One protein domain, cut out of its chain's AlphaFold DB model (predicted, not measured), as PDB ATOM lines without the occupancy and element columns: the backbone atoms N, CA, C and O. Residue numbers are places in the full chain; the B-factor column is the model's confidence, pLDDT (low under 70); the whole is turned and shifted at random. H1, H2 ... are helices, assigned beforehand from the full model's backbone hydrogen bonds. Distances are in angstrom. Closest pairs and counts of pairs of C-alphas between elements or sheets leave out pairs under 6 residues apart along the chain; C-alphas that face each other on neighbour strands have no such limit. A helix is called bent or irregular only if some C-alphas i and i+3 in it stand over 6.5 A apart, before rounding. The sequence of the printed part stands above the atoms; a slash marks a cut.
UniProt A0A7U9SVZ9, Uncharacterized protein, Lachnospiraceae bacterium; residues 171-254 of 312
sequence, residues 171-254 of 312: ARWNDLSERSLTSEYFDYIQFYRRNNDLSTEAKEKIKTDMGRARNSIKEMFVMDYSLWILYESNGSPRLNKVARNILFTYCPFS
ATOM      1  N   ALA A 171      13.387   4.776   1.562       88.81
ATOM      2  CA  ALA A 171      13.064   4.828   2.990       88.81
ATOM      3  C   ALA A 171      11.792   4.047   3.370       88.81
ATOM      4  O   ALA A 171      11.632   3.707   4.538       88.81
ATOM      5  N   ARG A 172      10.913   3.750   2.402       88.31
ATOM      6  CA  ARG A 172       9.615   3.086   2.612       88.31
ATOM      7  C   ARG A 172       9.640   1.588   2.310       88.31
ATOM      8  O   ARG A 172       8.603   0.971   2.125       88.31
ATOM      9  N   TRP A 173      10.822   0.971   2.271       89.12
ATOM     10  CA  TRP A 173      10.972  -0.441   1.896       89.12
ATOM     11  C   TRP A 173      10.197  -1.434   2.780       89.12
ATOM     12  O   TRP A 173       9.947  -2.558   2.351       89.12
ATOM     13  N   ASN A 174       9.835  -1.038   4.002       88.75
ATOM     14  CA  ASN A 174       9.061  -1.823   4.962       88.75
ATOM     15  C   ASN A 174       7.638  -1.278   5.193       88.75
ATOM     16  O   ASN A 174       6.968  -1.714   6.125       88.75
ATOM     17  N   ASP A 175       7.185  -0.319   4.385       88.12
ATOM     18  CA  ASP A 175       5.865   0.294   4.517       88.12
ATOM     19  C   ASP A 175       4.814  -0.528   3.755       88.12
ATOM     20  O   ASP A 175       4.965  -0.804   2.568       88.12
ATOM     21  N   LEU A 176       3.741  -0.939   4.433       88.88
ATOM     22  CA  LEU A 176       2.650  -1.710   3.824       88.88
ATOM     23  C   LEU A 176       1.656  -0.853   3.036       88.88
ATOM     24  O   LEU A 176       0.841  -1.408   2.294       88.88
ATOM     25  N   SER A 177       1.693   0.475   3.192       88.62
ATOM     26  CA  SER A 177       0.898   1.377   2.352       88.62
ATOM     27  C   SER A 177       1.340   1.307   0.886       88.62
ATOM     28  O   SER A 177       0.503   1.380  -0.013       88.62
ATOM     29  N   GLU A 178       2.632   1.056   0.654       87.00
ATOM     30  CA  GLU A 178       3.232   0.761  -0.646       87.00
ATOM     31  C   GLU A 178       3.678  -0.709  -0.673       87.00
ATOM     32  O   GLU A 178       4.814  -1.071  -0.352       87.00
ATOM     33  N   ARG A 179       2.744  -1.596  -1.031       92.12
ATOM     34  CA  ARG A 179       3.009  -3.038  -1.091       92.12
ATOM     35  C   ARG A 179       4.151  -3.356  -2.055       92.12
ATOM     36  O   ARG A 179       4.145  -2.956  -3.219       92.12
ATOM     37  N   SER A 180       5.131  -4.085  -1.545       94.69
ATOM     38  CA  SER A 180       6.320  -4.520  -2.261       94.69
ATOM     39  C   SER A 180       6.800  -5.852  -1.697       94.69
ATOM     40  O   SER A 180       6.411  -6.245  -0.593       94.69
ATOM     41  N   LEU A 181       7.703  -6.518  -2.421       96.12
ATOM     42  CA  LEU A 181       8.328  -7.757  -1.963       96.12
ATOM     43  C   LEU A 181       8.885  -7.618  -0.544       96.12
ATOM     44  O   LEU A 181       8.660  -8.475   0.306       96.12
ATOM     45  N   THR A 182       9.615  -6.533  -0.286       95.94
ATOM     46  CA  THR A 182      10.289  -6.342   0.994       95.94
ATOM     47  C   THR A 182       9.321  -5.958   2.100       95.94
ATOM     48  O   THR A 182       9.503  -6.439   3.213       95.94
ATOM     49  N   SER A 183       8.289  -5.152   1.820       95.94
ATOM     50  CA  SER A 183       7.325  -4.742   2.849       95.94
ATOM     51  C   SER A 183       6.405  -5.887   3.266       95.94
ATOM     52  O   SER A 183       6.250  -6.127   4.462       95.94
ATOM     53  N   GLU A 184       5.884  -6.665   2.315       96.62
ATOM     54  CA  GLU A 184       5.046  -7.827   2.633       96.62
ATOM     55  C   GLU A 184       5.835  -8.949   3.307       96.62
ATOM     56  O   GLU A 184       5.368  -9.538   4.282       96.62
ATOM     57  N   TYR A 185       7.053  -9.238   2.836       97.00
ATOM     58  CA  TYR A 185       7.876 -10.275   3.456       97.00
ATOM     59  C   TYR A 185       8.361  -9.864   4.855       97.00
ATOM     60  O   TYR A 185       8.424 -10.694   5.764       97.00
ATOM     61  N   PHE A 186       8.667  -8.578   5.056       95.44
ATOM     62  CA  PHE A 186       9.002  -8.039   6.372       95.44
ATOM     63  C   PHE A 186       7.836  -8.185   7.355       95.44
ATOM     64  O   PHE A 186       8.038  -8.722   8.445       95.44
ATOM     65  N   ASP A 187       6.624  -7.783   6.960       95.69
ATOM     66  CA  ASP A 187       5.416  -7.942   7.776       95.69
ATOM     67  C   ASP A 187       5.146  -9.415   8.110       95.69
ATOM     68  O   ASP A 187       4.972  -9.779   9.278       95.69
ATOM     69  N   TYR A 188       5.239 -10.291   7.107       95.38
ATOM     70  CA  TYR A 188       5.100 -11.733   7.277       95.38
ATOM     71  C   TYR A 188       6.017 -12.279   8.382       95.38
ATOM     72  O   TYR A 188       5.538 -12.920   9.323       95.38
ATOM     73  N   ILE A 189       7.323 -12.003   8.313       95.94
ATOM     74  CA  ILE A 189       8.292 -12.489   9.305       95.94
ATOM     75  C   ILE A 189       8.151 -11.773  10.653       95.94
ATOM     76  O   ILE A 189       8.463 -12.355  11.691       95.94
ATOM     77  N   GLN A 190       7.660 -10.537  10.691       93.44
ATOM     78  CA  GLN A 190       7.458  -9.822  11.949       93.44
ATOM     79  C   GLN A 190       6.238 -10.346  12.723       93.44
ATOM     80  O   GLN A 190       6.294 -10.495  13.949       93.44
ATOM     81  N   PHE A 191       5.148 -10.672  12.023       94.44
ATOM     82  CA  PHE A 191       3.858 -10.999  12.637       94.44
ATOM     83  C   PHE A 191       3.433 -12.467  12.494       94.44
ATOM     84  O   PHE A 191       2.334 -12.824  12.930       94.44
ATOM     85  N   TYR A 192       4.309 -13.360  12.006       95.00
ATOM     86  CA  TYR A 192       3.998 -14.787  11.799       95.00
ATOM     87  C   TYR A 192       3.370 -15.480  13.020       95.00
ATOM     88  O   TYR A 192       2.506 -16.343  12.874       95.00
ATOM     89  N   ARG A 193       3.743 -15.093  14.249       92.94
ATOM     90  CA  ARG A 193       3.194 -15.694  15.481       92.94
ATOM     91  C   ARG A 193       1.682 -15.491  15.609       92.94
ATOM     92  O   ARG A 193       0.987 -16.394  16.076       92.94
ATOM     93  N   ARG A 194       1.180 -14.330  15.175       92.81
ATOM     94  CA  ARG A 194      -0.241 -13.945  15.232       92.81
ATOM     95  C   ARG A 194      -1.014 -14.310  13.963       92.81
ATOM     96  O   ARG A 194      -2.228 -14.171  13.949       92.81
ATOM     97  N   ASN A 195      -0.331 -14.777  12.919       91.00
ATOM     98  CA  ASN A 195      -0.966 -15.119  11.656       91.00
ATOM     99  C   ASN A 195      -1.788 -16.418  11.797       91.00
ATOM    100  O   ASN A 195      -1.265 -17.439  12.254       91.00
ATOM    101  N   ASN A 196      -3.073 -16.361  11.438       89.44
ATOM    102  CA  ASN A 196      -4.003 -17.493  11.508       89.44
ATOM    103  C   ASN A 196      -3.865 -18.451  10.314       89.44
ATOM    104  O   ASN A 196      -4.254 -19.608  10.425       89.44
ATOM    105  N   ASP A 197      -3.248 -18.009   9.216       88.75
ATOM    106  CA  ASP A 197      -2.992 -18.833   8.030       88.75
ATOM    107  C   ASP A 197      -1.802 -19.793   8.208       88.75
ATOM    108  O   ASP A 197      -1.502 -20.602   7.327       88.75
ATOM    109  N   LEU A 198      -1.094 -19.708   9.340       92.25
ATOM    110  CA  LEU A 198       0.049 -20.554   9.668       92.25
ATOM    111  C   LEU A 198      -0.317 -21.572  10.747       92.25
ATOM    112  O   LEU A 198      -0.769 -21.208  11.836       92.25
ATOM    113  N   SER A 199      -0.021 -22.845  10.479       92.06
ATOM    114  CA  SER A 199      -0.109 -23.904  11.484       92.06
ATOM    115  C   SER A 199       0.913 -23.696  12.607       92.06
ATOM    116  O   SER A 199       1.924 -23.006  12.447       92.06
ATOM    117  N   THR A 200       0.680 -24.328  13.756       92.69
ATOM    118  CA  THR A 200       1.606 -24.302  14.899       92.69
ATOM    119  C   THR A 200       2.991 -24.824  14.510       92.69
ATOM    120  O   THR A 200       4.003 -24.227  14.867       92.69
ATOM    121  N   GLU A 201       3.033 -25.884  13.702       93.06
ATOM    122  CA  GLU A 201       4.268 -26.451  13.157       93.06
ATOM    123  C   GLU A 201       4.989 -25.467  12.221       93.06
ATOM    124  O   GLU A 201       6.199 -25.277  12.335       93.06
ATOM    125  N   ALA A 202       4.254 -24.771  11.344       93.00
ATOM    126  CA  ALA A 202       4.838 -23.761  10.464       93.00
ATOM    127  C   ALA A 202       5.448 -22.596  11.260       93.00
ATOM    128  O   ALA A 202       6.517 -22.105  10.900       93.00
ATOM    129  N   LYS A 203       4.815 -22.179  12.364       94.44
ATOM    130  CA  LYS A 203       5.343 -21.130  13.250       94.44
ATOM    131  C   LYS A 203       6.642 -21.559  13.938       94.44
ATOM    132  O   LYS A 203       7.592 -20.777  13.963       94.44
ATOM    133  N   GLU A 204       6.727 -22.789  14.446       95.12
ATOM    134  CA  GLU A 204       7.981 -23.295  15.028       95.12
ATOM    135  C   GLU A 204       9.075 -23.479  13.967       95.12
ATOM    136  O   GLU A 204      10.232 -23.139  14.219       95.12
ATOM    137  N   LYS A 205       8.726 -23.913  12.748       94.75
ATOM    138  CA  LYS A 205       9.680 -23.973  11.631       94.75
ATOM    139  C   LYS A 205      10.258 -22.592  11.306       94.75
ATOM    140  O   LYS A 205      11.475 -22.457  11.255       94.75
ATOM    141  N   ILE A 206       9.417 -21.559  11.176       95.44
ATOM    142  CA  ILE A 206       9.869 -20.174  10.932       95.44
ATOM    143  C   ILE A 206      10.813 -19.707  12.042       95.44
ATOM    144  O   ILE A 206      11.839 -19.095  11.770       95.44
ATOM    145  N   LYS A 207      10.506 -20.014  13.304       95.06
ATOM    146  CA  LYS A 207      11.365 -19.665  14.441       95.06
ATOM    147  C   LYS A 207      12.738 -20.345  14.361       95.06
ATOM    148  O   LYS A 207      13.749 -19.683  14.588       95.06
ATOM    149  N   THR A 208      12.782 -21.632  14.015       95.94
ATOM    150  CA  THR A 208      14.037 -22.364  13.783       95.94
ATOM    151  C   THR A 208      14.820 -21.774  12.610       95.94
ATOM    152  O   THR A 208      16.026 -21.540  12.720       95.94
ATOM    153  N   ASP A 209      14.141 -21.476  11.506       94.94
ATOM    154  CA  ASP A 209      14.747 -20.935  10.288       94.94
ATOM    155  C   ASP A 209      15.293 -19.525  10.507       94.94
ATOM    156  O   ASP A 209      16.413 -19.235  10.095       94.94
ATOM    157  N   MET A 210      14.598 -18.701  11.294       95.12
ATOM    158  CA  MET A 210      15.098 -17.405  11.754       95.12
ATOM    159  C   MET A 210      16.377 -17.532  12.586       95.12
ATOM    160  O   MET A 210      17.287 -16.716  12.439       95.12
ATOM    161  N   GLY A 211      16.493 -18.579  13.409       94.25
ATOM    162  CA  GLY A 211      17.738 -18.902  14.107       94.25
ATOM    163  C   GLY A 211      18.888 -19.184  13.134       94.25
ATOM    164  O   GLY A 211      19.980 -18.632  13.288       94.25
ATOM    165  N   ARG A 212      18.634 -19.977  12.082       93.88
ATOM    166  CA  ARG A 212      19.613 -20.264  11.011       93.88
ATOM    167  C   ARG A 212      19.985 -19.010  10.215       93.88
ATOM    168  O   ARG A 212      21.160 -18.798   9.921       93.88
ATOM    169  N   ALA A 213      19.009 -18.144   9.964       93.81
ATOM    170  CA  ALA A 213      19.159 -16.847   9.315       93.81
ATOM    171  C   ALA A 213      19.791 -15.769  10.221       93.81
ATOM    172  O   ALA A 213      19.850 -14.600   9.843       93.81
ATOM    173  N   ARG A 214      20.263 -16.121  11.430       93.81
ATOM    174  CA  ARG A 214      20.864 -15.186  12.405       93.81
ATOM    175  C   ARG A 214      19.947 -14.004  12.739       93.81
ATOM    176  O   ARG A 214      20.414 -12.885  12.937       93.81
ATOM    177  N   ASN A 215      18.641 -14.254  12.782       93.38
ATOM    178  CA  ASN A 215      17.579 -13.266  12.960       93.38
ATOM    179  C   ASN A 215      17.536 -12.158  11.886       93.38
ATOM    180  O   ASN A 215      16.924 -11.114  12.103       93.38
ATOM    181  N   SER A 216      18.159 -12.373  10.723       96.44
ATOM    182  CA  SER A 216      18.090 -11.454   9.589       96.44
ATOM    183  C   SER A 216      16.915 -11.814   8.684       96.44
ATOM    184  O   SER A 216      16.864 -12.899   8.111       96.44
ATOM    185  N   ILE A 217      15.990 -10.868   8.507       95.50
ATOM    186  CA  ILE A 217      14.838 -11.027   7.603       95.50
ATOM    187  C   ILE A 217      15.308 -11.187   6.152       95.50
ATOM    188  O   ILE A 217      14.753 -12.002   5.421       95.50
ATOM    189  N   LYS A 218      16.377 -10.478   5.756       96.00
ATOM    190  CA  LYS A 218      17.012 -10.660   4.443       96.00
ATOM    191  C   LYS A 218      17.483 -12.101   4.262       96.00
ATOM    192  O   LYS A 218      17.223 -12.701   3.230       96.00
ATOM    193  N   GLU A 219      18.181 -12.655   5.250       96.50
ATOM    194  CA  GLU A 219      18.701 -14.025   5.152       96.50
ATOM    195  C   GLU A 219      17.577 -15.059   5.129       96.50
ATOM    196  O   GLU A 219      17.652 -16.022   4.371       96.50
ATOM    197  N   MET A 220      16.507 -14.824   5.893       97.19
ATOM    198  CA  MET A 220      15.300 -15.647   5.849       97.19
ATOM    199  C   MET A 220      14.667 -15.623   4.449       97.19
ATOM    200  O   MET A 220      14.411 -16.679   3.875       97.19
ATOM    201  N   PHE A 221      14.520 -14.433   3.855       98.12
ATOM    202  CA  PHE A 221      14.041 -14.279   2.482       98.12
ATOM    203  C   PHE A 221      14.916 -15.029   1.479       98.12
ATOM    204  O   PHE A 221      14.408 -15.758   0.636       98.12
ATOM    205  N   VAL A 222      16.236 -14.876   1.572       97.81
ATOM    206  CA  VAL A 222      17.189 -15.517   0.659       97.81
ATOM    207  C   VAL A 222      17.126 -17.046   0.764       97.81
ATOM    208  O   VAL A 222      17.220 -17.739  -0.252       97.81
ATOM    209  N   MET A 223      16.931 -17.586   1.971       97.31
ATOM    210  CA  MET A 223      16.705 -19.018   2.180       97.31
ATOM    211  C   MET A 223      15.400 -19.485   1.520       97.31
ATOM    212  O   MET A 223      15.420 -20.468   0.779       97.31
ATOM    213  N   ASP A 224      14.294 -18.767   1.726       98.19
ATOM    214  CA  ASP A 224      13.004 -19.096   1.108       98.19
ATOM    215  C   ASP A 224      13.046 -18.962  -0.421       98.19
ATOM    216  O   ASP A 224      12.540 -19.833  -1.126       98.19
ATOM    217  N   TYR A 225      13.708 -17.930  -0.952       98.31
ATOM    218  CA  TYR A 225      13.931 -17.751  -2.388       98.31
ATOM    219  C   TYR A 225      14.763 -18.897  -2.979       98.31
ATOM    220  O   TYR A 225      14.462 -19.410  -4.054       98.31
ATOM    221  N   SER A 226      15.778 -19.372  -2.258       97.44
ATOM    222  CA  SER A 226      16.553 -20.535  -2.703       97.44
ATOM    223  C   SER A 226      15.677 -21.788  -2.776       97.44
ATOM    224  O   SER A 226      15.763 -22.555  -3.735       97.44
ATOM    225  N   LEU A 227      14.777 -21.982  -1.803       97.44
ATOM    226  CA  LEU A 227      13.805 -23.076  -1.845       97.44
ATOM    227  C   LEU A 227      12.791 -22.914  -2.989       97.44
ATOM    228  O   LEU A 227      12.424 -23.903  -3.627       97.44
ATOM    229  N   TRP A 228      12.379 -21.677  -3.265       97.50
ATOM    230  CA  TRP A 228      11.482 -21.311  -4.359       97.50
ATOM    231  C   TRP A 228      12.039 -21.752  -5.712       97.50
ATOM    232  O   TRP A 228      11.418 -22.542  -6.423       97.50
ATOM    233  N   ILE A 229      13.256 -21.313  -6.033       97.62
ATOM    234  CA  ILE A 229      13.879 -21.585  -7.328       97.62
ATOM    235  C   ILE A 229      14.323 -23.044  -7.461       97.62
ATOM    236  O   ILE A 229      14.159 -23.622  -8.532       97.62
ATOM    237  N   LEU A 230      14.857 -23.670  -6.408       95.88
ATOM    238  CA  LEU A 230      15.413 -25.028  -6.509       95.88
ATOM    239  C   LEU A 230      14.355 -26.137  -6.394       95.88
ATOM    240  O   LEU A 230      14.507 -27.189  -7.016       95.88
ATOM    241  N   TYR A 231      13.290 -25.928  -5.612       95.81
ATOM    242  CA  TYR A 231      12.308 -26.979  -5.308       95.81
ATOM    243  C   TYR A 231      10.896 -26.647  -5.789       95.81
ATOM    244  O   TYR A 231      10.276 -27.487  -6.444       95.81
ATOM    245  N   GLU A 232      10.379 -25.451  -5.496       95.44
ATOM    246  CA  GLU A 232       8.989 -25.115  -5.846       95.44
ATOM    247  C   GLU A 232       8.808 -24.991  -7.365       95.44
ATOM    248  O   GLU A 232       7.793 -25.450  -7.882       95.44
ATOM    249  N   SER A 233       9.825 -24.515  -8.095       93.94
ATOM    250  CA  SER A 233       9.845 -24.509  -9.572       93.94
ATOM    251  C   SER A 233       9.697 -25.911 -10.190       93.94
ATOM    252  O   SER A 233       9.168 -26.065 -11.289       93.94
ATOM    253  N   ASN A 234      10.111 -26.949  -9.458       92.94
ATOM    254  CA  ASN A 234      10.012 -28.354  -9.852       92.94
ATOM    255  C   ASN A 234       8.744 -29.034  -9.299       92.94
ATOM    256  O   ASN A 234       8.620 -30.257  -9.351       92.94
ATOM    257  N   GLY A 235       7.810 -28.270  -8.725       90.75
ATOM    258  CA  GLY A 235       6.567 -28.792  -8.157       90.75
ATOM    259  C   GLY A 235       6.726 -29.469  -6.795       90.75
ATOM    260  O   GLY A 235       5.795 -30.137  -6.348       90.75
ATOM    261  N   SER A 236       7.864 -29.289  -6.114       93.75
ATOM    262  CA  SER A 236       8.110 -29.809  -4.765       93.75
ATOM    263  C   SER A 236       7.847 -28.718  -3.714       93.75
ATOM    264  O   SER A 236       8.720 -27.882  -3.477       93.75
ATOM    265  N   PRO A 237       6.659 -28.683  -3.075       92.56
ATOM    266  CA  PRO A 237       6.325 -27.633  -2.120       92.56
ATOM    267  C   PRO A 237       7.148 -27.778  -0.829       92.56
ATOM    268  O   PRO A 237       7.055 -28.779  -0.118       92.56
ATOM    269  N   ARG A 238       7.954 -26.765  -0.506       94.25
ATOM    270  CA  ARG A 238       8.796 -26.679   0.706       94.25
ATOM    271  C   ARG A 238       8.444 -25.480   1.585       94.25
ATOM    272  O   ARG A 238       8.735 -25.496   2.789       94.25
ATOM    273  N   LEU A 239       7.828 -24.465   0.987       95.06
ATOM    274  CA  LEU A 239       7.413 -23.231   1.632       95.06
ATOM    275  C   LEU A 239       6.021 -23.373   2.251       95.06
ATOM    276  O   LEU A 239       5.207 -24.216   1.866       95.06
ATOM    277  N   ASN A 240       5.729 -22.525   3.231       94.75
ATOM    278  CA  ASN A 240       4.365 -22.375   3.729       94.75
ATOM    279  C   ASN A 240       3.529 -21.512   2.765       94.75
ATOM    280  O   ASN A 240       4.066 -20.858   1.870       94.75
ATOM    281  N   LYS A 241       2.205 -21.507   2.964       93.00
ATOM    282  CA  LYS A 241       1.253 -20.778   2.112       93.00
ATOM    283  C   LYS A 241       1.585 -19.284   1.996       93.00
ATOM    284  O   LYS A 241       1.541 -18.747   0.898       93.00
ATOM    285  N   VAL A 242       1.951 -18.630   3.099       95.25
ATOM    286  CA  VAL A 242       2.190 -17.178   3.127       95.25
ATOM    287  C   VAL A 242       3.452 -16.812   2.341       95.25
ATOM    288  O   VAL A 242       3.382 -15.994   1.428       95.25
ATOM    289  N   ALA A 243       4.580 -17.475   2.622       96.31
ATOM    290  CA  ALA A 243       5.837 -17.246   1.903       96.31
ATOM    291  C   ALA A 243       5.697 -17.531   0.396       96.31
ATOM    292  O   ALA A 243       6.163 -16.744  -0.427       96.31
ATOM    293  N   ARG A 244       4.993 -18.616   0.037       96.00
ATOM    294  CA  ARG A 244       4.692 -18.959  -1.360       96.00
ATOM    295  C   ARG A 244       3.910 -17.855  -2.061       96.00
ATOM    296  O   ARG A 244       4.285 -17.473  -3.159       96.00
ATOM    297  N   ASN A 245       2.851 -17.338  -1.441       95.50
ATOM    298  CA  ASN A 245       2.025 -16.293  -2.049       95.50
ATOM    299  C   ASN A 245       2.831 -15.016  -2.324       95.50
ATOM    300  O   ASN A 245       2.710 -14.433  -3.401       95.50
ATOM    301  N   ILE A 246       3.688 -14.612  -1.380       96.62
ATOM    302  CA  ILE A 246       4.561 -13.441  -1.537       96.62
ATOM    303  C   ILE A 246       5.546 -13.672  -2.691       96.62
ATOM    304  O   ILE A 246       5.631 -12.857  -3.609       96.62
ATOM    305  N   LEU A 247       6.255 -14.805  -2.693       97.12
ATOM    306  CA  LEU A 247       7.219 -15.131  -3.747       97.12
ATOM    307  C   LEU A 247       6.556 -15.270  -5.120       97.12
ATOM    308  O   LEU A 247       7.096 -14.755  -6.088       97.12
ATOM    309  N   PHE A 248       5.367 -15.866  -5.214       95.44
ATOM    310  CA  PHE A 248       4.630 -15.963  -6.476       95.44
ATOM    311  C   PHE A 248       4.236 -14.580  -7.014       95.44
ATOM    312  O   PHE A 248       4.299 -14.336  -8.216       95.44
ATOM    313  N   THR A 249       3.852 -13.660  -6.127       94.81
ATOM    314  CA  THR A 249       3.421 -12.306  -6.507       94.81
ATOM    315  C   THR A 249       4.575 -11.472  -7.067       94.81
ATOM    316  O   THR A 249       4.397 -10.756  -8.053       94.81
ATOM    317  N   TYR A 250       5.758 -11.560  -6.454       95.38
ATOM    318  CA  TYR A 250       6.880 -10.657  -6.744       95.38
ATOM    319  C   TYR A 250       8.042 -11.297  -7.523       95.38
ATOM    320  O   TYR A 250       8.797 -10.592  -8.198       95.38
ATOM    321  N   CYS A 251       8.169 -12.620  -7.458       96.12
ATOM    322  CA  CYS A 251       9.137 -13.442  -8.187       96.12
ATOM    323  C   CYS A 251       8.393 -14.553  -8.962       96.12
ATOM    324  O   CYS A 251       8.601 -15.744  -8.686       96.12
ATOM    325  N   PRO A 252       7.466 -14.183  -9.872       94.75
ATOM    326  CA  PRO A 252       6.643 -15.146 -10.589       94.75
ATOM    327  C   PRO A 252       7.511 -16.054 -11.456       94.75
ATOM    328  O   PRO A 252       8.460 -15.606 -12.100       94.75
ATOM    329  N   PHE A 253       7.149 -17.334 -11.509       96.06
ATOM    330  CA  PHE A 253       7.812 -18.262 -12.413       96.06
ATOM    331  C   PHE A 253       7.472 -17.970 -13.873       96.06
ATOM    332  O   PHE A 253       6.404 -17.427 -14.131       96.06
ATOM    333  N   SER A 254       8.312 -18.384 -14.823       93.81
ATOM    334  CA  SER A 254       7.989 -18.339 -16.259       93.81
ATOM    335  C   SER A 254       6.779 -19.203 -16.626       93.81
ATOM    336  O   SER A 254       6.459 -20.178 -15.942       93.81
TER     337      SER A 254
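AT A GLANCE: This is residues 171 to 254 of the 312 residues of an uncharacterized protein of Lachnospiraceae bacterium (UniProt A0A7U9SVZ9). Two helices, H1 and H4, stand side by side, running opposite ways; H3 crosses one side of this pair, and H2 lies crosswise near the end of H1. The printed part has 84 residues with four named helices, in chain order H1 to H4, and no named strand: all helix. It is compact, radius of gyration of the C-alphas 12.4 A, spanning 35 by 31 by 25 A.

IN THESE COORDINATES: H1, residues 181 to 194, begins at C-alpha (8.328, -7.757, -1.963) and measures 20.2 A; it is irregular, with C-alphas 190 and 193 8.1 A apart. H3, residues 217 to 230, measures 19.9 A, H2, residues 200 to 212, 18.9 A, and H4, residues 241 to 250, 14.6 A, ending at C-alpha (6.880, -10.657, -6.744).

HOW THE PARTS SIT: H1 touches H4 at a shallow tilt of 10 degrees, closest C-alphas Leu 181 and Tyr 250, 5.8 A. H3, with residues 224 to 228 alone, touches H4 about perpendicular at 83 degrees, closest C-alphas Tyr 225 and Leu 247, 7.3 A. H2 and H4 are apart. Every O i to N i+4 pair is within hydrogen-bond range in H2, H3 and H4, and 8 of 10 in H1.

THE WHOLE: The C-alphas farthest apart, Ala 171 and Gly 235, are 36.0 A apart. The printed part has no cut, no link between helices is long, and no printed residue is under 70 in pLDDT.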